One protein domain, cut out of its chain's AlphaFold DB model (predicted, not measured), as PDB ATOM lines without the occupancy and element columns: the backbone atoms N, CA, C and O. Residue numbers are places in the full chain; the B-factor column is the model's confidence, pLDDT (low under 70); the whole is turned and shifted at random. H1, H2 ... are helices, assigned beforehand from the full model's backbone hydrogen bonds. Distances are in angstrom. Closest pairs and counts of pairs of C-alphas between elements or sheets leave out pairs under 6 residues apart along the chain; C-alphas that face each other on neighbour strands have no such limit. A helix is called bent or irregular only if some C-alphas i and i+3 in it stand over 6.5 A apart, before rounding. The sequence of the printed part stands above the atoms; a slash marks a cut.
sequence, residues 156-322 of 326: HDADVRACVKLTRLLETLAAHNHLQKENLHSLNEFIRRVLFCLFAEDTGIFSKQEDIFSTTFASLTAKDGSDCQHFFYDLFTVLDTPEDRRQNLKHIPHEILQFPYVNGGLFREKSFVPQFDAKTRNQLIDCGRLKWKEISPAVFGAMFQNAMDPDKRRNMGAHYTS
ATOM      1  N   HIS A 156     -50.826  12.712  18.396       64.56
ATOM      2  CA  HIS A 156     -51.419  13.834  17.677       64.56
ATOM      3  C   HIS A 156     -50.503  15.069  17.556       64.56
ATOM      4  O   HIS A 156     -50.600  15.820  16.588       64.56
ATOM      5  N   ASP A 157     -49.632  15.322  18.527       70.50
ATOM      6  CA  ASP A 157     -48.769  16.503  18.555       70.50
ATOM      7  C   ASP A 157     -47.593  16.373  17.570       70.50
ATOM      8  O   ASP A 157     -47.298  17.306  16.823       70.50
ATOM      9  N   ALA A 158     -46.977  15.187  17.486       76.19
ATOM     10  CA  ALA A 158     -45.962  14.894  16.472       76.19
ATOM     11  C   ALA A 158     -46.563  14.946  15.060       76.19
ATOM     12  O   ALA A 158     -46.010  15.603  14.176       76.19
ATOM     13  N   ASP A 159     -47.743  14.350  14.894       78.69
ATOM     14  CA  ASP A 159     -48.525  14.372  13.660       78.69
ATOM     15  C   ASP A 159     -48.852  15.801  13.189       78.69
ATOM     16  O   ASP A 159     -48.648  16.150  12.022       78.69
ATOM     17  N   VAL A 160     -49.316  16.661  14.103       76.81
ATOM     18  CA  VAL A 160     -49.625  18.068  13.804       76.81
ATOM     19  C   VAL A 160     -48.364  18.828  13.419       76.81
ATOM     20  O   VAL A 160     -48.375  19.539  12.411       76.81
ATOM     21  N   ARG A 161     -47.262  18.664  14.162       79.50
ATOM     22  CA  ARG A 161     -45.985  19.310  13.826       79.50
ATOM     23  C   ARG A 161     -45.493  18.907  12.442       79.50
ATOM     24  O   ARG A 161     -45.133  19.786  11.659       79.50
ATOM     25  N   ALA A 162     -45.508  17.612  12.131       84.31
ATOM     26  CA  ALA A 162     -45.132  17.110  10.816       84.31
ATOM     27  C   ALA A 162     -45.998  17.733   9.722       84.31
ATOM     28  O   ALA A 162     -45.473  18.209   8.715       84.31
ATOM     29  N   CYS A 163     -47.316  17.787   9.942       82.06
ATOM     30  CA  CYS A 163     -48.253  18.297   8.947       82.06
ATOM     31  C   CYS A 163     -47.959  19.765   8.655       82.06
ATOM     32  O   CYS A 163     -47.836  20.165   7.502       82.06
ATOM     33  N   VAL A 164     -47.783  20.559   9.710       81.56
ATOM     34  CA  VAL A 164     -47.537  21.991   9.587       81.56
ATOM     35  C   VAL A 164     -46.197  22.280   8.904       81.56
ATOM     36  O   VAL A 164     -46.161  23.098   7.982       81.56
ATOM     37  N   LYS A 165     -45.105  21.606   9.294       88.12
ATOM     38  CA  LYS A 165     -43.788  21.829   8.670       88.12
ATOM     39  C   LYS A 165     -43.781  21.410   7.196       88.12
ATOM     40  O   LYS A 165     -43.301  22.169   6.355       88.12
ATOM     41  N   LEU A 166     -44.378  20.261   6.867       88.00
ATOM     42  CA  LEU A 166     -44.420  19.755   5.495       88.00
ATOM     43  C   LEU A 166     -45.308  20.608   4.582       88.00
ATOM     44  O   LEU A 166     -44.899  20.934   3.467       88.00
ATOM     45  N   THR A 167     -46.502  21.006   5.043       83.88
ATOM     46  CA  THR A 167     -47.381  21.913   4.286       83.88
ATOM     47  C   THR A 167     -46.661  23.217   3.980       83.88
ATOM     48  O   THR A 167     -46.687  23.679   2.843       83.88
ATOM     49  N   ARG A 168     -45.953  23.772   4.966       86.00
ATOM     50  CA  ARG A 168     -45.232  25.030   4.801       86.00
ATOM     51  C   ARG A 168     -44.061  24.924   3.829       86.00
ATOM     52  O   ARG A 168     -43.899  25.814   2.992       86.00
ATOM     53  N   LEU A 169     -43.288  23.836   3.896       91.81
ATOM     54  CA  LEU A 169     -42.245  23.542   2.911       91.81
ATOM     55  C   LEU A 169     -42.835  23.502   1.497       91.81
ATOM     56  O   LEU A 169     -42.317  24.133   0.580       91.81
ATOM     57  N   LEU A 170     -43.954  22.795   1.329       88.94
ATOM     58  CA  LEU A 170     -44.624  22.658   0.043       88.94
ATOM     59  C   LEU A 170     -45.122  24.008  -0.493       88.94
ATOM     60  O   LEU A 170     -44.889  24.323  -1.659       88.94
ATOM     61  N   GLU A 171     -45.797  24.805   0.335       86.56
ATOM     62  CA  GLU A 171     -46.310  26.128  -0.045       86.56
ATOM     63  C   GLU A 171     -45.178  27.087  -0.422       86.56
ATOM     64  O   GLU A 171     -45.255  27.756  -1.454       86.56
ATOM     65  N   THR A 172     -44.099  27.099   0.362       90.50
ATOM     66  CA  THR A 172     -42.947  27.974   0.115       90.50
ATOM     67  C   THR A 172     -42.205  27.556  -1.158       90.50
ATOM     68  O   THR A 172     -41.902  28.410  -1.988       90.50
ATOM     69  N   LEU A 173     -41.999  26.251  -1.392       93.44
ATOM     70  CA  LEU A 173     -41.417  25.747  -2.643       93.44
ATOM     71  C   LEU A 173     -42.292  26.074  -3.856       93.44
ATOM     72  O   LEU A 173     -41.769  26.476  -4.896       93.44
ATOM     73  N   ALA A 174     -43.614  25.921  -3.738       91.00
ATOM     74  CA  ALA A 174     -44.541  26.250  -4.816       91.00
ATOM     75  C   ALA A 174     -44.475  27.738  -5.181       91.00
ATOM     76  O   ALA A 174     -44.400  28.067  -6.366       91.00
ATOM     77  N   ALA A 175     -44.454  28.618  -4.177       90.56
ATOM     78  CA  ALA A 175     -44.328  30.057  -4.372       90.56
ATOM     79  C   ALA A 175     -42.975  30.430  -5.000       90.56
ATOM     80  O   ALA A 175     -42.958  31.108  -6.027       90.56
ATOM     81  N   HIS A 176     -41.865  29.927  -4.448       93.25
ATOM     82  CA  HIS A 176     -40.504  30.201  -4.928       93.25
ATOM     83  C   HIS A 176     -40.298  29.768  -6.389       93.25
ATOM     84  O   HIS A 176     -39.625  30.436  -7.167       93.25
ATOM     85  N   ASN A 177     -40.931  28.663  -6.793       93.88
ATOM     86  CA  ASN A 177     -40.839  28.128  -8.153       93.88
ATOM     87  C   ASN A 177     -41.956  28.632  -9.085       93.88
ATOM     88  O   ASN A 177     -42.083  28.131 -10.204       93.88
ATOM     89  N   HIS A 178     -42.779  29.589  -8.640       91.75
ATOM     90  CA  HIS A 178     -43.920  30.140  -9.382       91.75
ATOM     91  C   HIS A 178     -44.866  29.063  -9.950       91.75
ATOM     92  O   HIS A 178     -45.365  29.170 -11.076       91.75
ATOM     93  N   LEU A 179     -45.102  27.993  -9.187       88.12
ATOM     94  CA  LEU A 179     -45.912  26.866  -9.639       88.12
ATOM     95  C   LEU A 179     -47.404  27.189  -9.553       88.12
ATOM     96  O   LEU A 179     -47.916  27.600  -8.513       88.12
ATOM     97  N   GLN A 180     -48.112  26.940 -10.654       80.38
ATOM     98  CA  GLN A 180     -49.571  27.014 -10.733       80.38
ATOM     99  C   GLN A 180     -50.206  25.637 -10.513       80.38
ATOM    100  O   GLN A 180     -49.502  24.626 -10.440       80.38
ATOM    101  N   LYS A 181     -51.541  25.596 -10.403       73.62
ATOM    102  CA  LYS A 181     -52.327  24.410 -10.021       73.62
ATOM    103  C   LYS A 181     -51.996  23.178 -10.872       73.62
ATOM    104  O   LYS A 181     -51.925  22.070 -10.348       73.62
ATOM    105  N   GLU A 182     -51.708  23.391 -12.147       69.94
ATOM    106  CA  GLU A 182     -51.405  22.377 -13.155       69.94
ATOM    107  C   GLU A 182     -50.026  21.729 -12.946       69.94
ATOM    108  O   GLU A 182     -49.843  20.550 -13.241       69.94
ATOM    109  N   ASN A 183     -49.074  22.465 -12.365       72.31
ATOM    110  CA  ASN A 183     -47.691  22.015 -12.155       72.31
ATOM    111  C   ASN A 183     -47.453  21.466 -10.740       72.31
ATOM    112  O   ASN A 183     -46.380  20.942 -10.432       72.31
ATOM    113  N   LEU A 184     -48.458  21.554  -9.865       80.12
ATOM    114  CA  LEU A 184     -48.364  21.057  -8.494       80.12
ATOM    115  C   LEU A 184     -48.180  19.546  -8.423       80.12
ATOM    116  O   LEU A 184     -47.601  19.064  -7.454       80.12
ATOM    117  N   HIS A 185     -48.630  18.802  -9.436       82.12
ATOM    118  CA  HIS A 185     -48.447  17.356  -9.476       82.12
ATOM    119  C   HIS A 185     -46.964  16.969  -9.385       82.12
ATOM    120  O   HIS A 185     -46.598  16.116  -8.578       82.12
ATOM    121  N   SER A 186     -46.103  17.653 -10.140       85.81
ATOM    122  CA  SER A 186     -44.666  17.384 -10.151       85.81
ATOM    123  C   SER A 186     -43.989  17.766  -8.829       85.81
ATOM    124  O   SER A 186     -43.110  17.044  -8.362       85.81
ATOM    125  N   LEU A 187     -44.435  18.845  -8.170       88.81
ATOM    126  CA  LEU A 187     -43.973  19.176  -6.815       88.81
ATOM    127  C   LEU A 187     -44.429  18.127  -5.790       88.81
ATOM    128  O   LEU A 187     -43.655  17.742  -4.919       88.81
ATOM    129  N   ASN A 188     -45.661  17.630  -5.893       85.00
ATOM    130  CA  ASN A 188     -46.172  16.601  -4.987       85.00
ATOM    131  C   ASN A 188     -45.389  15.290  -5.125       85.00
ATOM    132  O   ASN A 188     -45.139  14.610  -4.132       85.00
ATOM    133  N   GLU A 189     -44.971  14.940  -6.341       87.25
ATOM    134  CA  GLU A 189     -44.078  13.807  -6.559       87.25
ATOM    135  C   GLU A 189     -42.697  14.027  -5.929       87.25
ATOM    136  O   GLU A 189     -42.175  13.114  -5.287       87.25
ATOM    137  N   PHE A 190     -42.123  15.225  -6.058       91.94
ATOM    138  CA  PHE A 190     -40.883  15.567  -5.364       91.94
ATOM    139  C   PHE A 190     -41.032  15.411  -3.842       91.94
ATOM    140  O   PHE A 190     -40.252  14.699  -3.211       91.94
ATOM    141  N   ILE A 191     -42.087  15.988  -3.258       90.38
ATOM    142  CA  ILE A 191     -42.366  15.896  -1.820       90.38
ATOM    143  C   ILE A 191     -42.575  14.443  -1.380       90.38
ATOM    144  O   ILE A 191     -42.098  14.061  -0.317       90.38
ATOM    145  N   ARG A 192     -43.195  13.593  -2.209       88.00
ATOM    146  CA  ARG A 192     -43.307  12.149  -1.939       88.00
ATOM    147  C   ARG A 192     -41.946  11.485  -1.757       88.00
ATOM    148  O   ARG A 192     -41.782  10.665  -0.860       88.00
ATOM    149  N   ARG A 193     -40.996  11.811  -2.635       92.69
ATOM    150  CA  ARG A 193     -39.635  11.263  -2.613       92.69
ATOM    151  C   ARG A 193     -38.867  11.764  -1.393       92.69
ATOM    152  O   ARG A 193     -38.238  10.961  -0.717       92.69
ATOM    153  N   VAL A 194     -38.991  13.050  -1.063       94.50
ATOM    154  CA  VAL A 194     -38.422  13.631   0.165       94.50
ATOM    155  C   VAL A 194     -38.994  12.955   1.411       94.50
ATOM    156  O   VAL A 194     -38.244  12.545   2.288       94.50
ATOM    157  N   LEU A 195     -40.312  12.777   1.468       90.62
ATOM    158  CA  LEU A 195     -40.988  12.136   2.592       90.62
ATOM    159  C   LEU A 195     -40.577  10.670   2.758       90.62
ATOM    160  O   LEU A 195     -40.402  10.201   3.879       90.62
ATOM    161  N   PHE A 196     -40.365   9.958   1.647       91.25
ATOM    162  CA  PHE A 196     -39.751   8.636   1.687       91.25
ATOM    163  C   PHE A 196     -38.352   8.693   2.311       91.25
ATOM    164  O   PHE A 196     -38.064   7.879   3.179       91.25
ATOM    165  N   CYS A 197     -37.500   9.644   1.910       95.19
ATOM    166  CA  CYS A 197     -36.153   9.777   2.472       95.19
ATOM    167  C   CYS A 197     -36.174  10.035   3.988       95.19
ATOM    168  O   CYS A 197     -35.435   9.378   4.718       95.19
ATOM    169  N   LEU A 198     -37.057  10.924   4.448       93.94
ATOM    170  CA  LEU A 198     -37.268  11.236   5.867       93.94
ATOM    171  C   LEU A 198     -37.741  10.010   6.672       93.94
ATOM    172  O   LEU A 198     -37.279   9.748   7.775       93.94
ATOM    173  N   PHE A 199     -38.628   9.191   6.107       90.56
ATOM    174  CA  PHE A 199     -39.050   7.949   6.758       90.56
ATOM    175  C   PHE A 199     -37.964   6.858   6.716       90.56
ATOM    176  O   PHE A 199     -37.813   6.061   7.647       90.56
ATOM    177  N   ALA A 200     -37.203   6.794   5.623       92.50
ATOM    178  CA  ALA A 200     -36.181   5.782   5.391       92.50
ATOM    179  C   ALA A 200     -34.952   5.943   6.299       92.50
ATOM    180  O   ALA A 200     -34.350   4.933   6.679       92.50
ATOM    181  N   GLU A 201     -34.590   7.175   6.669       94.50
ATOM    182  CA  GLU A 201     -33.520   7.417   7.645       94.50
ATOM    183  C   GLU A 201     -33.894   6.966   9.063       94.50
ATOM    184  O   GLU A 201     -33.046   6.426   9.768       94.50
ATOM    185  N   ASP A 202     -35.165   7.079   9.453       92.00
ATOM    186  CA  ASP A 202     -35.620   6.714  10.800       92.00
ATOM    187  C   ASP A 202     -35.887   5.217  10.992       92.00
ATOM    188  O   ASP A 202     -35.823   4.694  12.108       92.00
ATOM    189  N   THR A 203     -36.226   4.512   9.912       88.88
ATOM    190  CA  THR A 203     -36.616   3.089   9.947       88.88
ATOM    191  C   THR A 203     -35.472   2.126   9.659       88.88
ATOM    192  O   THR A 203     -35.656   0.908   9.696       88.88
ATOM    193  N   GLY A 204     -34.282   2.654   9.386       88.31
ATOM    194  CA  GLY A 204     -33.108   1.855   9.072       88.31
ATOM    195  C   GLY A 204     -33.040   1.368   7.623       88.31
ATOM    196  O   GLY A 204     -32.225   0.498   7.321       88.31
ATOM    197  N   ILE A 205     -33.878   1.910   6.728       90.94
ATOM    198  CA  ILE A 205     -33.843   1.589   5.292       90.94
ATOM    199  C   ILE A 205     -32.537   2.092   4.675       90.94
ATOM    200  O   ILE A 205     -31.925   1.370   3.894       90.94
ATOM    201  N   PHE A 206     -32.104   3.310   5.019       93.50
ATOM    202  CA  PHE A 206     -30.857   3.870   4.494       93.50
ATOM    203  C   PHE A 206     -29.616   3.340   5.199       93.50
ATOM    204  O   PHE A 206     -28.657   2.939   4.546       93.50
ATOM    205  N   SER A 207     -29.616   3.341   6.528       90.88
ATOM    206  CA  SER A 207     -28.503   2.837   7.325       90.88
ATOM    207  C   SER A 207     -28.956   2.592   8.764       90.88
ATOM    208  O   SER A 207     -30.041   3.008   9.150       90.88
ATOM    209  N   LYS A 208     -28.116   1.966   9.599       86.06
ATOM    210  CA  LYS A 208     -28.385   1.875  11.049       86.06
ATOM    211  C   LYS A 208     -28.274   3.221  11.776       86.06
ATOM    212  O   LYS A 208     -28.708   3.317  12.919       86.06
ATOM    213  N   GLN A 209     -27.629   4.206  11.160       87.38
ATOM    214  CA  GLN A 209     -27.525   5.559  11.682       87.38
ATOM    215  C   GLN A 209     -28.810   6.321  11.334       87.38
ATOM    216  O   GLN A 209     -29.173   6.410  10.160       87.38
ATOM    217  N   GLU A 210     -29.472   6.858  12.361       87.50
ATOM    218  CA  GLU A 210     -30.616   7.763  12.197       87.50
ATOM    219  C   GLU A 210     -30.177   9.101  11.583       87.50
ATOM    220  O   GLU A 210     -29.002   9.475  11.645       87.50
ATOM    221  N   ASP A 211     -31.132   9.828  11.004       91.31
ATOM    222  CA  ASP A 211     -30.955  11.188  10.482       91.31
ATOM    223  C   ASP A 211     -29.908  11.313   9.342       91.31
ATOM    224  O   ASP A 211     -29.398  12.401   9.064       91.31
ATOM    225  N   ILE A 212     -29.529  10.207   8.677       95.38
ATOM    226  CA  ILE A 212     -28.481  10.201   7.637       95.38
ATOM    227  C   ILE A 212     -28.846  11.065   6.421       95.38
ATOM    228  O   ILE A 212     -27.988  11.759   5.886       95.38
ATOM    229  N   PHE A 213     -30.109  11.080   5.993       97.31
ATOM    230  CA  PHE A 213     -30.545  11.924   4.881       97.31
ATOM    231  C   PHE A 213     -30.506  13.398   5.276       97.31
ATOM    232  O   PHE A 213     -29.914  14.213   4.566       97.31
ATOM    233  N   SER A 214     -31.073  13.721   6.431       95.75
ATOM    234  CA  SER A 214     -31.164  15.078   6.954       95.75
ATOM    235  C   SER A 214     -29.786  15.680   7.243       95.75
ATOM    236  O   SER A 214     -29.517  16.828   6.882       95.75
ATOM    237  N   THR A 215     -28.872  14.896   7.822       94.75
ATOM    238  CA  THR A 215     -27.489  15.327   8.080       94.75
ATOM    239  C   THR A 215     -26.686  15.492   6.795       94.75
ATOM    240  O   THR A 215     -26.031  16.523   6.642       94.75
ATOM    241  N   THR A 216     -26.777  14.553   5.843       97.19
ATOM    242  CA  THR A 216     -26.090  14.674   4.549       97.19
ATOM    243  C   THR A 216     -26.619  15.858   3.732       97.19
ATOM    244  O   THR A 216     -25.819  16.595   3.155       97.19
ATOM    245  N   PHE A 217     -27.936  16.106   3.728       97.88
ATOM    246  CA  PHE A 217     -28.532  17.287   3.093       97.88
ATOM    247  C   PHE A 217     -27.993  18.583   3.702       97.88
ATOM    248  O   PHE A 217     -27.499  19.447   2.979       97.88
ATOM    249  N   ALA A 218     -28.021  18.708   5.031       94.69
ATOM    250  CA  ALA A 218     -27.541  19.909   5.708       94.69
ATOM    251  C   ALA A 218     -26.032  20.143   5.510       94.69
ATOM    252  O   ALA A 218     -25.608  21.295   5.418       94.69
ATOM    253  N   SER A 219     -25.219  19.079   5.435       95.00
ATOM    254  CA  SER A 219     -23.761  19.193   5.292       95.00
ATOM    255  C   SER A 219     -23.288  19.473   3.867       95.00
ATOM    256  O   SER A 219     -22.223  20.057   3.693       95.00
ATOM    257  N   LEU A 220     -24.038  19.018   2.859       96.75
ATOM    258  CA  LEU A 220     -23.648  19.125   1.450       96.75
ATOM    259  C   LEU A 220     -24.350  20.253   0.692       96.75
ATOM    260  O   LEU A 220     -24.120  20.386  -0.505       96.75
ATOM    261  N   THR A 221     -25.194  21.040   1.360       96.94
ATOM    262  CA  THR A 221     -25.882  22.176   0.737       96.94
ATOM    263  C   THR A 221     -25.458  23.501   1.350       96.94
ATOM    264  O   THR A 221     -25.391  23.649   2.578       96.94
ATOM    265  N   ALA A 222     -25.208  24.481   0.490       95.38
ATOM    266  CA  ALA A 222     -24.934  25.858   0.854       95.38
ATOM    267  C   ALA A 222     -26.128  26.481   1.587       95.38
ATOM    268  O   ALA A 222     -27.289  26.177   1.308       95.38
ATOM    269  N   LYS A 223     -25.846  27.392   2.526       90.88
ATOM    270  CA  LYS A 223     -26.878  28.032   3.360       90.88
ATOM    271  C   LYS A 223     -27.938  28.781   2.552       90.88
ATOM    272  O   LYS A 223     -29.087  28.828   2.978       90.88
ATOM    273  N   ASP A 224     -27.555  29.321   1.396       91.56
ATOM    274  CA  ASP A 224     -28.437  30.063   0.493       91.56
ATOM    275  C   ASP A 224     -29.408  29.167  -0.301       91.56
ATOM    276  O   ASP A 224     -30.313  29.675  -0.961       91.56
ATOM    277  N   GLY A 225     -29.249  27.839  -0.229       95.19
ATOM    278  CA  GLY A 225     -30.094  26.854  -0.903       95.19
ATOM    279  C   GLY A 225     -29.789  26.635  -2.389       95.19
ATOM    280  O   GLY A 225     -30.427  25.787  -3.015       95.19
ATOM    281  N   SER A 226     -28.807  27.341  -2.957       96.19
ATOM    282  CA  SER A 226     -28.550  27.376  -4.406       96.19
ATOM    283  C   SER A 226     -28.174  26.023  -5.029       96.19
ATOM    284  O   SER A 226     -28.404  25.799  -6.218       96.19
ATOM    285  N   ASP A 227     -27.640  25.096  -4.235       97.00
ATOM    286  CA  ASP A 227     -27.199  23.760  -4.647       97.00
ATOM    287  C   ASP A 227     -28.150  22.625  -4.217       97.00
ATOM    288  O   ASP A 227     -27.951  21.469  -4.602       97.00
ATOM    289  N   CYS A 228     -29.236  22.930  -3.494       98.12
ATOM    290  CA  CYS A 228     -30.182  21.920  -3.006       98.12
ATOM    291  C   CYS A 228     -30.837  21.135  -4.151       98.12
ATOM    292  O   CYS A 228     -31.059  19.930  -4.038       98.12
ATOM    293  N   GLN A 229     -31.124  21.791  -5.280       97.25
ATOM    294  CA  GLN A 229     -31.680  21.102  -6.445       97.25
ATOM    295  C   GLN A 229     -30.700  20.046  -6.984       97.25
ATOM    296  O   GLN A 229     -31.101  18.928  -7.312       97.25
ATOM    297  N   HIS A 230     -29.411  20.390  -7.052       97.19
ATOM    298  CA  HIS A 230     -28.372  19.484  -7.533       97.19
ATOM    299  C   HIS A 230     -28.190  18.291  -6.595       97.19
ATOM    300  O   HIS A 230     -28.183  17.153  -7.062       97.19
ATOM    301  N   PHE A 231     -28.180  18.541  -5.281       98.12
ATOM    302  CA  PHE A 231     -28.174  17.494  -4.262       98.12
ATOM    303  C   PHE A 231     -29.266  16.442  -4.504       98.12
ATOM    304  O   PHE A 231     -29.001  15.241  -4.464       98.12
ATOM    305  N   PHE A 232     -30.499  16.873  -4.787       97.88
ATOM    306  CA  PHE A 232     -31.607  15.946  -5.014       97.88
ATOM    307  C   PHE A 232     -31.504  15.182  -6.333       97.88
ATOM    308  O   PHE A 232     -31.886  14.011  -6.376       97.88
ATOM    309  N   TYR A 233     -30.974  15.793  -7.397       96.44
ATOM    310  CA  TYR A 233     -30.687  15.055  -8.629       96.44
ATOM    311  C   TYR A 233     -29.675  13.933  -8.391       96.44
ATOM    312  O   TYR A 233     -29.901  12.802  -8.836       96.44
ATOM    313  N   ASP A 234     -28.602  14.225  -7.662       96.69
ATOM    314  CA  ASP A 234     -27.572  13.249  -7.323       96.69
ATOM    315  C   ASP A 234     -28.130  12.140  -6.430       96.69
ATOM    316  O   ASP A 234     -28.013  10.956  -6.762       96.69
ATOM    317  N   LEU A 235     -28.818  12.506  -5.345       96.94
ATOM    318  CA  LEU A 235     -29.422  11.550  -4.423       96.94
ATOM    319  C   LEU A 235     -30.402  10.622  -5.144       96.94
ATOM    320  O   LEU A 235     -30.298   9.404  -5.019       96.94
ATOM    321  N   PHE A 236     -31.333  11.160  -5.935       95.88
ATOM    322  CA  PHE A 236     -32.313  10.328  -6.638       95.88
ATOM    323  C   PHE A 236     -31.662   9.439  -7.703       95.88
ATOM    324  O   PHE A 236     -32.100   8.304  -7.889       95.88
ATOM    325  N   THR A 237     -30.581   9.899  -8.341       94.62
ATOM    326  CA  THR A 237     -29.786   9.062  -9.251       94.62
ATOM    327  C   THR A 237     -29.156   7.886  -8.506       94.62
ATOM    328  O   THR A 237     -29.203   6.754  -8.992       94.62
ATOM    329  N   VAL A 238     -28.601   8.113  -7.313       95.38
ATOM    330  CA  VAL A 238     -28.010   7.046  -6.491       95.38
ATOM    331  C   VAL A 238     -29.068   6.061  -5.991       95.38
ATOM    332  O   VAL A 238     -28.854   4.848  -6.079       95.38
ATOM    333  N   LEU A 239     -30.224   6.556  -5.538       95.31
ATOM    334  CA  LEU A 239     -31.334   5.725  -5.065       95.31
ATOM    335  C   LEU A 239     -31.938   4.846  -6.176       95.31
ATOM    336  O   LEU A 239     -32.469   3.784  -5.863       95.31
ATOM    337  N   ASP A 240     -31.811   5.227  -7.455       94.69
ATOM    338  CA  ASP A 240     -32.230   4.415  -8.614       94.69
ATOM    339  C   ASP A 240     -31.090   3.583  -9.251       94.69
ATOM    340  O   ASP A 240     -31.316   2.786 -10.165       94.69
ATOM    341  N   THR A 241     -29.851   3.703  -8.760       93.56
ATOM    342  CA  THR A 241     -28.696   2.996  -9.336       93.56
ATOM    343  C   THR A 241     -28.168   1.908  -8.392       93.56
ATOM    344  O   THR A 241     -27.630   2.238  -7.333       93.56
ATOM    345  N   PRO A 242     -28.234   0.613  -8.776       93.31
ATOM    346  CA  PRO A 242     -27.561  -0.482  -8.073       93.31
ATOM    347  C   PRO A 242     -26.071  -0.211  -7.852       93.31
ATOM    348  O   PRO A 242     -25.418   0.343  -8.736       93.31
ATOM    349  N   GLU A 243     -25.537  -0.618  -6.700       91.56
ATOM    350  CA  GLU A 243     -24.157  -0.322  -6.278       91.56
ATOM    351  C   GLU A 243     -23.100  -0.720  -7.319       91.56
ATOM    352  O   GLU A 243     -22.198   0.061  -7.626       91.56
ATOM    353  N   ASP A 244     -23.256  -1.886  -7.947       92.06
ATOM    354  CA  ASP A 244     -22.366  -2.417  -8.987       92.06
ATOM    355  C   ASP A 244     -22.345  -1.570 -10.275       92.06
ATOM    356  O   ASP A 244     -21.371  -1.606 -11.035       92.06
ATOM    357  N   ARG A 245     -23.382  -0.749 -10.496       90.81
ATOM    358  CA  ARG A 245     -23.533   0.153 -11.649       90.81
ATOM    359  C   ARG A 245     -23.154   1.609 -11.359       90.81
ATOM    360  O   ARG A 245     -23.221   2.439 -12.266       90.81
ATOM    361  N   ARG A 246     -22.685   1.939 -10.148       93.06
ATOM    362  CA  ARG A 246     -22.309   3.318  -9.754       93.06
ATOM    363  C   ARG A 246     -20.933   3.776 -10.247       93.06
ATOM    364  O   ARG A 246     -20.540   4.911 -10.001       93.06
ATOM    365  N   GLN A 247     -20.204   2.945 -10.996       89.06
ATOM    366  CA  GLN A 247     -18.837   3.232 -11.468       89.06
ATOM    367  C   GLN A 247     -18.715   4.532 -12.291       89.06
ATOM    368  O   GLN A 247     -17.644   5.141 -12.331       89.06
ATOM    369  N   ASN A 248     -19.812   4.971 -12.920       88.31
ATOM    370  CA  ASN A 248     -19.886   6.192 -13.729       88.31
ATOM    371  C   ASN A 248     -20.347   7.437 -12.940       88.31
ATOM    372  O   ASN A 248     -20.397   8.528 -13.503       88.31
ATOM    373  N   LEU A 249     -20.652   7.310 -11.644       93.00
ATOM    374  CA  LEU A 249     -21.172   8.388 -10.791       93.00
ATOM    375  C   LEU A 249     -20.074   9.098  -9.980       93.00
ATOM    376  O   LEU A 249     -20.333   9.638  -8.915       93.00
ATOM    377  N   LYS A 250     -18.831   9.125 -10.480       89.50
ATOM    378  CA  LYS A 250     -17.661   9.673  -9.755       89.50
ATOM    379  C   LYS A 250     -17.732  11.173  -9.442       89.50
ATOM    380  O   LYS A 250     -16.897  11.664  -8.695       89.50
ATOM    381  N   HIS A 251     -18.658  11.895 -10.071       92.38
ATOM    382  CA  HIS A 251     -18.904  13.313  -9.810       92.38
ATOM    383  C   HIS A 251     -19.773  13.535  -8.565       92.38
ATOM    384  O   HIS A 251     -19.736  14.623  -8.006       92.38
ATOM    385  N   ILE A 252     -20.522  12.511  -8.138       96.31
ATOM    386  CA  ILE A 252     -21.405  12.572  -6.976       96.31
ATOM    387  C   ILE A 252     -20.565  12.431  -5.694       96.31
ATOM    388  O   ILE A 252     -19.713  11.532  -5.633       96.31
ATOM    389  N   PRO A 253     -20.794  13.266  -4.661       96.25
ATOM    390  CA  PRO A 253     -20.128  13.158  -3.365       96.25
ATOM    391  C   PRO A 253     -20.205  11.755  -2.749       96.25
ATOM    392  O   PRO A 253     -21.213  11.052  -2.861       96.25
ATOM    393  N   HIS A 254     -19.139  11.352  -2.054       94.56
ATOM    394  CA  HIS A 254     -19.029  10.015  -1.468       94.56
ATOM    395  C   HIS A 254     -20.148   9.728  -0.458       94.56
ATOM    396  O   HIS A 254     -20.658   8.614  -0.417       94.56
ATOM    397  N   GLU A 255     -20.550  10.730   0.320       95.38
ATOM    398  CA  GLU A 255     -21.625  10.663   1.309       95.38
ATOM    399  C   GLU A 255     -22.974  10.333   0.655       95.38
ATOM    400  O   GLU A 255     -23.732   9.533   1.195       95.38
ATOM    401  N   ILE A 256     -23.246  10.869  -0.543       96.81
ATOM    402  CA  ILE A 256     -24.454  10.536  -1.311       96.81
ATOM    403  C   ILE A 256     -24.333   9.125  -1.903       96.81
ATOM    404  O   ILE A 256     -25.302   8.370  -1.904       96.81
ATOM    405  N   LEU A 257     -23.142   8.707  -2.349       95.50
ATOM    406  CA  LEU A 257     -22.917   7.359  -2.888       95.50
ATOM    407  C   LEU A 257     -23.126   6.228  -1.864       95.50
ATOM    408  O   LEU A 257     -23.261   5.078  -2.286       95.50
ATOM    409  N   GLN A 258     -23.170   6.525  -0.559       93.81
ATOM    410  CA  GLN A 258     -23.450   5.539   0.494       93.81
ATOM    411  C   GLN A 258     -24.934   5.163   0.611       93.81
ATOM    412  O   GLN A 258     -25.249   4.150   1.234       93.81
ATOM    413  N   PHE A 259     -25.858   5.938   0.029       95.81
ATOM    414  CA  PHE A 259     -27.285   5.611   0.102       95.81
ATOM    415  C   PHE A 259     -27.586   4.320  -0.674       95.81
ATOM    416  O   PHE A 259     -27.031   4.107  -1.757       95.81
ATOM    417  N   PRO A 260     -28.464   3.435  -0.173       94.94
ATOM    418  CA  PRO A 260     -28.725   2.151  -0.812       94.94
ATOM    419  C   PRO A 260     -29.511   2.317  -2.113       94.94
ATOM    420  O   PRO A 260     -30.129   3.346  -2.378       94.94
ATOM    421  N   TYR A 261     -29.517   1.271  -2.931       94.19
ATOM    422  CA  TYR A 261     -30.441   1.193  -4.055       94.19
ATOM    423  C   TYR A 261     -31.860   0.892  -3.554       94.19
ATOM    424  O   TYR A 261     -32.089  -0.113  -2.882       94.19
ATOM    425  N   VAL A 262     -32.823   1.739  -3.913       88.56
ATOM    426  CA  VAL A 262     -34.228   1.620  -3.515       88.56
ATOM    427  C   VAL A 262     -35.058   1.271  -4.750       88.56
ATOM    428  O   VAL A 262     -35.662   2.119  -5.409       88.56
ATOM    429  N   ASN A 263     -35.082  -0.020  -5.090       71.06
ATOM    430  CA  ASN A 263     -35.862  -0.528  -6.216       71.06
ATOM    431  C   ASN A 263     -37.356  -0.609  -5.881       71.06
ATOM    432  O   ASN A 263     -37.819  -1.585  -5.292       71.06
ATOM    433  N   GLY A 264     -38.119   0.403  -6.285       67.00
ATOM    434  CA  GLY A 264     -39.575   0.417  -6.109       67.00
ATOM    435  C   GLY A 264     -40.327   1.255  -7.138       67.00
ATOM    436  O   GLY A 264     -41.481   1.604  -6.916       67.00
ATOM    437  N   GLY A 265     -39.674   1.656  -8.233       80.00
ATOM    438  CA  GLY A 265     -40.237   2.567  -9.239       80.00
ATOM    439  C   GLY A 265     -40.313   4.037  -8.805       80.00
ATOM    440  O   GLY A 265     -40.303   4.906  -9.669       80.00
ATOM    441  N   LEU A 266     -40.303   4.327  -7.498       86.06
ATOM    442  CA  LEU A 266     -40.431   5.678  -6.941       86.06
ATOM    443  C   LEU A 266     -39.376   6.672  -7.459       86.06
ATOM    444  O   LEU A 266     -39.702   7.840  -7.649       86.06
ATOM    445  N   PHE A 267     -38.142   6.215  -7.696       90.12
ATOM    446  CA  PHE A 267     -37.021   7.047  -8.164       90.12
ATOM    447  C   PHE A 267     -36.676   6.852  -9.647       90.12
ATOM    448  O   PHE A 267     -35.802   7.539 -10.166       90.12
ATOM    449  N   ARG A 268     -37.379   5.949 -10.342       86.38
ATOM    450  CA  ARG A 268     -37.034   5.515 -11.705       86.38
ATOM    451  C   ARG A 268     -37.236   6.608 -12.750       86.38
ATOM    452  O   ARG A 268     -36.498   6.696 -13.729       86.38
ATOM    453  N   GLU A 269     -38.279   7.412 -12.581       83.06
ATOM    454  CA  GLU A 269     -38.582   8.502 -13.501       83.06
ATOM    455  C   GLU A 269     -37.832   9.765 -13.088       83.06
ATOM    456  O   GLU A 269     -37.891  10.199 -11.931       83.06
ATOM    457  N   LYS A 270     -37.154  10.392 -14.055       81.12
ATOM    458  CA  LYS A 270     -36.593  11.730 -13.867       81.12
ATOM    459  C   LYS A 270     -37.750  12.713 -13.720       81.12
ATOM    460  O   LYS A 270     -38.394  13.060 -14.705       81.12
ATOM    461  N   SER A 271     -38.011  13.129 -12.487       80.50
ATOM    462  CA  SER A 271     -39.054  14.092 -12.160       80.50
ATOM    463  C   SER A 271     -38.469  15.488 -11.992       80.50
ATOM    464  O   SER A 271     -37.262  15.676 -11.828       80.50
ATOM    465  N   PHE A 272     -39.360  16.471 -11.986       90.12
ATOM    466  CA  PHE A 272     -39.061  17.817 -11.522       90.12
ATOM    467  C   PHE A 272     -38.466  17.788 -10.104       90.12
ATOM    468  O   PHE A 272     -38.968  17.079  -9.228       90.12
ATOM    469  N   VAL A 273     -37.424  18.588  -9.892       95.25
ATOM    470  CA  VAL A 273     -36.897  18.957  -8.575       95.25
ATOM    471  C   VAL A 273     -37.001  20.482  -8.490       95.25
ATOM    472  O   VAL A 273     -36.523  21.150  -9.411       95.25
ATOM    473  N   PRO A 274     -37.636  21.058  -7.459       95.88
ATOM    474  CA  PRO A 274     -37.765  22.506  -7.339       95.88
ATOM    475  C   PRO A 274     -36.415  23.175  -7.048       95.88
ATOM    476  O   PRO A 274     -35.511  22.559  -6.488       95.88
ATOM    477  N   GLN A 275     -36.297  24.448  -7.418       97.12
ATOM    478  CA  GLN A 275     -35.272  25.341  -6.886       97.12
ATOM    479  C   GLN A 275     -35.560  25.649  -5.417       97.12
ATOM    480  O   GLN A 275     -36.724  25.678  -5.000       97.12
ATOM    481  N   PHE A 276     -34.493  25.888  -4.667       97.31
ATOM    482  CA  PHE A 276     -34.536  26.255  -3.261       97.31
ATOM    483  C   PHE A 276     -33.899  27.628  -3.064       97.31
ATOM    484  O   PHE A 276     -33.081  28.090  -3.857       97.31
ATOM    485  N   ASP A 277     -34.258  28.225  -1.943       93.88
ATOM    486  CA  ASP A 277     -33.609  29.358  -1.303       93.88
ATOM    487  C   ASP A 277     -33.283  28.987   0.151       93.88
ATOM    488  O   ASP A 277     -33.631  27.900   0.633       93.88
ATOM    489  N   ALA A 278     -32.649  29.902   0.884       91.25
ATOM    490  CA  ALA A 278     -32.310  29.696   2.289       91.25
ATOM    491  C   ALA A 278     -33.530  29.301   3.139       91.25
ATOM    492  O   ALA A 278     -33.441  28.446   4.025       91.25
ATOM    493  N   LYS A 279     -34.703  29.877   2.843       89.62
ATOM    494  CA  LYS A 279     -35.945  29.618   3.578       89.62
ATOM    495  C   LYS A 279     -36.430  28.186   3.367       89.62
ATOM    496  O   LYS A 279     -36.649  27.467   4.341       89.62
ATOM    497  N   THR A 280     -36.575  27.751   2.120       94.44
ATOM    498  CA  THR A 280     -37.034  26.391   1.789       94.44
ATOM    499  C   THR A 280     -36.015  25.326   2.197       94.44
ATOM    500  O   THR A 280     -36.412  24.257   2.667       94.44
ATOM    501  N   ARG A 281     -34.709  25.628   2.137       95.75
ATOM    502  CA  ARG A 281     -33.652  24.771   2.695       95.75
ATOM    503  C   ARG A 281     -33.839  24.564   4.198       95.75
ATOM    504  O   ARG A 281     -33.878  23.426   4.664       95.75
ATOM    505  N   ASN A 282     -33.989  25.648   4.959       93.06
ATOM    506  CA  ASN A 282     -34.144  25.577   6.413       93.06
ATOM    507  C   ASN A 282     -35.450  24.881   6.822       93.06
ATOM    508  O   ASN A 282     -35.454  24.100   7.770       93.06
ATOM    509  N   GLN A 283     -36.541  25.079   6.077       93.81
ATOM    510  CA  GLN A 283     -37.802  24.362   6.306       93.81
ATOM    511  C   GLN A 283     -37.668  22.847   6.102       93.81
ATOM    512  O   GLN A 283     -38.265  22.072   6.850       93.81
ATOM    513  N   LEU A 284     -36.882  22.408   5.115       96.19
ATOM    514  CA  LEU A 284     -36.593  20.990   4.920       96.19
ATOM    515  C   LEU A 284     -35.721  20.430   6.054       96.19
ATOM    516  O   LEU A 284     -36.011  19.346   6.554       96.19
ATOM    517  N   ILE A 285     -34.721  21.181   6.521       94.00
ATOM    518  CA  ILE A 285     -33.934  20.805   7.707       94.00
ATOM    519  C   ILE A 285     -34.838  20.686   8.943       94.00
ATOM    520  O   ILE A 285     -34.714  19.729   9.700       94.00
ATOM    521  N   ASP A 286     -35.783  21.611   9.131       91.44
ATOM    522  CA  ASP A 286     -36.754  21.548  10.227       91.44
ATOM    523  C   ASP A 286     -37.663  20.302  10.118       91.44
ATOM    524  O   ASP A 286     -38.022  19.718  11.140       91.44
ATOM    525  N   CYS A 287     -38.009  19.855   8.901       92.94
ATOM    526  CA  CYS A 287     -38.708  18.581   8.685       92.94
ATOM    527  C   CYS A 287     -37.834  17.374   9.061       92.94
ATOM    528  O   CYS A 287     -38.336  16.427   9.660       92.94
ATOM    529  N   GLY A 288     -36.539  17.427   8.747       92.94
ATOM    530  CA  GLY A 288     -35.548  16.394   9.065       92.94
ATOM    531  C   GLY A 288     -35.261  16.184  10.551       92.94
ATOM    532  O   GLY A 288     -34.653  15.194  10.931       92.94
ATOM    533  N   ARG A 289     -35.702  17.104  11.417       89.88
ATOM    534  CA  ARG A 289     -35.577  16.969  12.881       89.88
ATOM    535  C   ARG A 289     -36.697  16.141  13.509       89.88
ATOM    536  O   ARG A 289     -36.617  15.802  14.688       89.88
ATOM    537  N   LEU A 290     -37.770  15.880  12.767       89.38
ATOM    538  CA  LEU A 290     -38.895  15.088  13.252       89.38
ATOM    539  C   LEU A 290     -38.569  13.598  13.181       89.38
ATOM    540  O   LEU A 290     -37.907  13.157  12.251       89.38
ATOM    541  N   LYS A 291     -39.112  12.816  14.119       88.38
ATOM    542  CA  LYS A 291     -39.053  11.350  14.082       88.38
ATOM    543  C   LYS A 291     -40.243  10.806  13.295       88.38
ATOM    544  O   LYS A 291     -41.290  10.479  13.846       88.38
ATOM    545  N   TRP A 292     -40.085  10.722  11.980       89.31
ATOM    546  CA  TRP A 292     -41.071  10.255  11.006       89.31
ATOM    547  C   TRP A 292     -41.523   8.812  11.223       89.31
ATOM    548  O   TRP A 292     -42.646   8.474  10.853       89.31
ATOM    549  N   LYS A 293     -40.714   7.969  11.880       87.12
ATOM    550  CA  LYS A 293     -41.161   6.636  12.337       87.12
ATOM    551  C   LYS A 293     -42.272   6.676  13.397       87.12
ATOM    552  O   LYS A 293     -42.943   5.665  13.590       87.12
ATOM    553  N   GLU A 294     -42.447   7.803  14.089       85.06
ATOM    554  CA  GLU A 294     -43.468   8.005  15.131       85.06
ATOM    555  C   GLU A 294     -44.753   8.649  14.582       85.06
ATOM    556  O   GLU A 294     -45.743   8.753  15.302       85.06
ATOM    557  N   ILE A 295     -44.756   9.071  13.311       83.38
ATOM    558  CA  ILE A 295     -45.900   9.726  12.666       83.38
ATOM    559  C   ILE A 295     -46.925   8.679  12.227       83.38
ATOM    560  O   ILE A 295     -46.587   7.654  11.623       83.38
ATOM    561  N   SER A 296     -48.203   8.926  12.514       78.12
ATOM    562  CA  SER A 296     -49.253   7.937  12.283       78.12
ATOM    563  C   SER A 296     -49.528   7.716  10.781       78.12
ATOM    564  O   SER A 296     -49.576   8.672   9.996       78.12
ATOM    565  N   PRO A 297     -49.795   6.468  10.335       71.25
ATOM    566  CA  PRO A 297     -50.108   6.181   8.929       71.25
ATOM    567  C   PRO A 297     -51.310   6.965   8.380       71.25
ATOM    568  O   PRO A 297     -51.354   7.293   7.192       71.25
ATOM    569  N   ALA A 298     -52.287   7.277   9.237       72.69
ATOM    570  CA  ALA A 298     -53.459   8.067   8.870       72.69
ATOM    571  C   ALA A 298     -53.069   9.500   8.479       72.69
ATOM    572  O   ALA A 298     -53.540  10.013   7.462       72.69
ATOM    573  N   VAL A 299     -52.163  10.114   9.240       69.12
ATOM    574  CA  VAL A 299     -51.674  11.467   8.981       69.12
ATOM    575  C   VAL A 299     -50.764  11.495   7.759       69.12
ATOM    576  O   VAL A 299     -50.939  12.372   6.917       69.12
ATOM    577  N   PHE A 300     -49.907  10.489   7.563       67.12
ATOM    578  CA  PHE A 300     -49.183  10.305   6.297       67.12
ATOM    579  C   PHE A 300     -50.133  10.283   5.089       67.12
ATOM    580  O   PHE A 300     -49.934  11.016   4.118       67.12
ATOM    581  N   GLY A 301     -51.195   9.473   5.152       66.94
ATOM    582  CA  GLY A 301     -52.187   9.369   4.081       66.94
ATOM    583  C   GLY A 301     -52.922  10.687   3.825       66.94
ATOM    584  O   GLY A 301     -53.072  11.101   2.673       66.94
ATOM    585  N   ALA A 302     -53.330  11.380   4.888       70.06
ATOM    586  CA  ALA A 302     -54.005  12.668   4.793       70.06
ATOM    587  C   ALA A 302     -53.085  13.775   4.260       70.06
ATOM    588  O   ALA A 302     -53.517  14.568   3.426       70.06
ATOM    589  N   MET A 303     -51.818  13.824   4.682       68.44
ATOM    590  CA  MET A 303     -50.827  14.752   4.137       68.44
ATOM    591  C   MET A 303     -50.652  14.541   2.637       68.44
ATOM    592  O   MET A 303     -50.683  15.512   1.891       68.44
ATOM    593  N   PHE A 304     -50.544  13.289   2.182       63.91
ATOM    594  CA  PHE A 304     -50.459  12.969   0.758       63.91
ATOM    595  C   PHE A 304     -51.688  13.430  -0.023       63.91
ATOM    596  O   PHE A 304     -51.556  14.083  -1.057       63.91
ATOM    597  N   GLN A 305     -52.883  13.109   0.470       64.56
ATOM    598  CA  GLN A 305     -54.134  13.464  -0.201       64.56
ATOM    599  C   GLN A 305     -54.369  14.980  -0.216       64.56
ATOM    600  O   GLN A 305     -54.793  15.525  -1.233       64.56
ATOM    601  N   ASN A 306     -54.053  15.673   0.879       61.47
ATOM    602  CA  ASN A 306     -54.260  17.115   1.008       61.47
ATOM    603  C   ASN A 306     -53.164  17.930   0.311       61.47
ATOM    604  O   ASN A 306     -53.465  18.954  -0.295       61.47
ATOM    605  N   ALA A 307     -51.910  17.463   0.299       54.34
ATOM    606  CA  ALA A 307     -50.860  18.033  -0.544       54.34
ATOM    607  C   ALA A 307     -51.240  17.944  -2.030       54.34
ATOM    608  O   ALA A 307     -50.896  18.833  -2.805       54.34
ATOM    609  N   MET A 308     -52.003  16.924  -2.429       54.97
ATOM    610  CA  MET A 308     -52.507  16.769  -3.795       54.97
ATOM    611  C   MET A 308     -53.714  17.648  -4.151       54.97
ATOM    612  O   MET A 308     -53.996  17.794  -5.339       54.97
ATOM    613  N   ASP A 309     -54.372  18.283  -3.177       59.38
ATOM    614  CA  ASP A 309     -55.548  19.131  -3.400       59.38
ATOM    615  C   ASP A 309     -55.267  20.593  -2.989       59.38
ATOM    616  O   ASP A 309     -55.256  20.918  -1.798       59.38
ATOM    617  N   PRO A 310     -55.062  21.509  -3.956       54.97
ATOM    618  CA  PRO A 310     -54.708  22.906  -3.689       54.97
ATOM    619  C   PRO A 310     -55.719  23.641  -2.807       54.97
ATOM    620  O   PRO A 310     -55.325  24.510  -2.032       54.97
ATOM    621  N   ASP A 311     -56.998  23.269  -2.887       55.75
ATOM    622  CA  ASP A 311     -58.079  23.904  -2.133       55.75
ATOM    623  C   ASP A 311     -58.123  23.400  -0.674       55.75
ATOM    624  O   ASP A 311     -58.638  24.081   0.216       55.75
ATOM    625  N   LYS A 312     -57.517  22.236  -0.390       53.81
ATOM    626  CA  LYS A 312     -57.407  21.655   0.961       53.81
ATOM    627  C   LYS A 312     -56.107  21.999   1.689       53.81
ATOM    628  O   LYS A 312     -56.067  21.864   2.911       53.81
ATOM    629  N   ARG A 313     -55.077  22.498   0.996       55.28
ATOM    630  CA  ARG A 313     -53.772  22.863   1.595       55.28
ATOM    631  C   ARG A 313     -53.883  23.915   2.697       55.28
ATOM    632  O   ARG A 313     -53.375  23.705   3.795       55.28
ATOM    633  N   ARG A 314     -54.680  24.964   2.460       47.88
ATOM    634  CA  ARG A 314     -54.923  26.073   3.409       47.88
ATOM    635  C   ARG A 314     -55.545  25.634   4.740       47.88
ATOM    636  O   ARG A 314     -55.520  26.361   5.725       47.88
ATOM    637  N   ASN A 315     -56.120  24.438   4.744       44.91
ATOM    638  CA  ASN A 315     -56.911  23.870   5.817       44.91
ATOM    639  C   ASN A 315     -56.165  22.761   6.591       44.91
ATOM    640  O   ASN A 315     -56.674  22.282   7.603       44.91
ATOM    641  N   MET A 316     -54.957  22.368   6.165       50.03
ATOM    642  CA  MET A 316     -54.203  21.261   6.774       50.03
ATOM    643  C   MET A 316     -53.775  21.541   8.224       50.03
ATOM    644  O   MET A 316     -53.819  20.638   9.051       50.03
ATOM    645  N   GLY A 317     -53.439  22.789   8.571       41.78
ATOM    646  CA  GLY A 317     -53.157  23.182   9.962       41.78
ATOM    647  C   GLY A 317     -54.410  23.470  10.809       41.78
ATOM    648  O   GLY A 317     -54.367  23.392  12.037       41.78
ATOM    649  N   ALA A 318     -55.537  23.794  10.165       40.38
ATOM    650  CA  ALA A 318     -56.781  24.210  10.823       40.38
ATOM    651  C   ALA A 318     -57.740  23.039  11.127       40.38
ATOM    652  O   ALA A 318     -58.458  23.062  12.127       40.38
ATOM    653  N   HIS A 319     -57.748  21.988  10.299       40.66
ATOM    654  CA  HIS A 319     -58.615  20.821  10.524       40.66
ATOM    655  C   HIS A 319     -58.120  19.945  11.672       40.66
ATOM    656  O   HIS A 319     -58.900  19.585  12.547       40.66
ATOM    657  N   TYR A 320     -56.809  19.724  11.785       39.78
ATOM    658  CA  TYR A 320     -56.264  18.953  12.908       39.78
ATOM    659  C   TYR A 320     -56.287  19.703  14.249       39.78
ATOM    660  O   TYR A 320     -56.212  19.075  15.299       39.78
ATOM    661  N   THR A 321     -56.442  21.032  14.247       39.41
ATOM    662  CA  THR A 321     -56.689  21.804  15.477       39.41
ATOM    663  C   THR A 321     -58.173  21.866  15.864       39.41
ATOM    664  O   THR A 321     -58.473  22.200  17.009       39.41
ATOM    665  N   SER A 322     -59.108  21.520  14.964       31.59
ATOM    666  CA  SER A 322     -60.557  21.643  15.205       31.59
ATOM    667  C   SER A 322     -61.298  20.321  15.443       31.59
ATOM    668  O   SER A 322     -62.321  20.338  16.127       31.59
TER     669      SER A 322
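This is residues 156 to 322 of the 326 residues of an uncharacterized protein of Succinatimonas hippei (strain DSM 22608 / JCM 16073 / KCTC 15190 / YIT 12066) (UniProt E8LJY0). This is an elongated assembly of helices with H2 running through its middle. To one side of H2 stand H1 and H8, a three-helix bundle with it, and H9 and H10 lie at that end; toward the other end come H3, H4 and H6, with H5 farthest out, while H7 sits between H1 and H3. The printed part has 167 residues with ten named helices, H1 to H10 in chain order, and no named strand; the class is all helix. It is compact, with a radius of gyration of the C-alphas of 15.6 A, and spans 52 by 34 by 30 A.

Find C-alpha 181 at (-52.327, 24.410, -10.021); from there H2 runs 32.0 A to residue 202, with a kink of 26 degrees near residue 188. H2 is only just irregular, C-alphas 182 and 185 being 6.9 A apart. Before it, H1 begins at C-alpha 156, (-51.419, 13.834, 17.677), and runs 30.0 A to residue 176. After H2 come H3, residues 212 to 220, H4, residues 228 to 239, 16.4 A, H5, residues 243 to 248, irregular with C-alphas 245 and 248 7.4 A apart, and H6, residues 254 to 257. Then look for H7, residues 278 to 288, 15.3 A, H8, residues 297 to 307, 15.2 A, H9, residues 310 to 313, and H10, residues 316 to 322, ending at C-alpha 322, (-60.557, 21.643, 15.205).

H1, H2 and H8 form an up and down bundle, each running against the one before it in the chain. Look at Leu 170 and Ile 191, the closest C-alphas of the hairpin H1 and H2, which touch at 7.4 A, at a steep tilt of 44 degrees. H1 is the hub: it also touches H7 at Leu 169 and Gln 283, closest C-alphas 5.7 A, H8 at Asp 159 and Val 299, 6.3 A, and H10 at Val 164 and Gly 317, 5.8 A. H2 touches H3 at Glu 201 and Ile 212, 5.8 A. H4 touches H6 at Leu 235 and Ile 256, 5.9 A. H5 touches no helix, and H8 and H9 only just touch, only at the corner, with 3 pairs within 8 A. Every O i to N i+4 pair is within hydrogen-bond range in H1, H3, H4, H7 and H8; H2 has 14 of 18, H5 0 of 2 with 1 of 3 O i to N i+3 pairs, H10 1 of 3 with 1 of 4, and H6 and H9 are too short.

The C-alphas of Gln 247 and Ser 322, the two farthest apart, are 52.8 A apart. The printed part has no cut; the long link is H6 to H7, residues 258 to 277. Confidence is under 70 at 26 residues, among them 303 to 322.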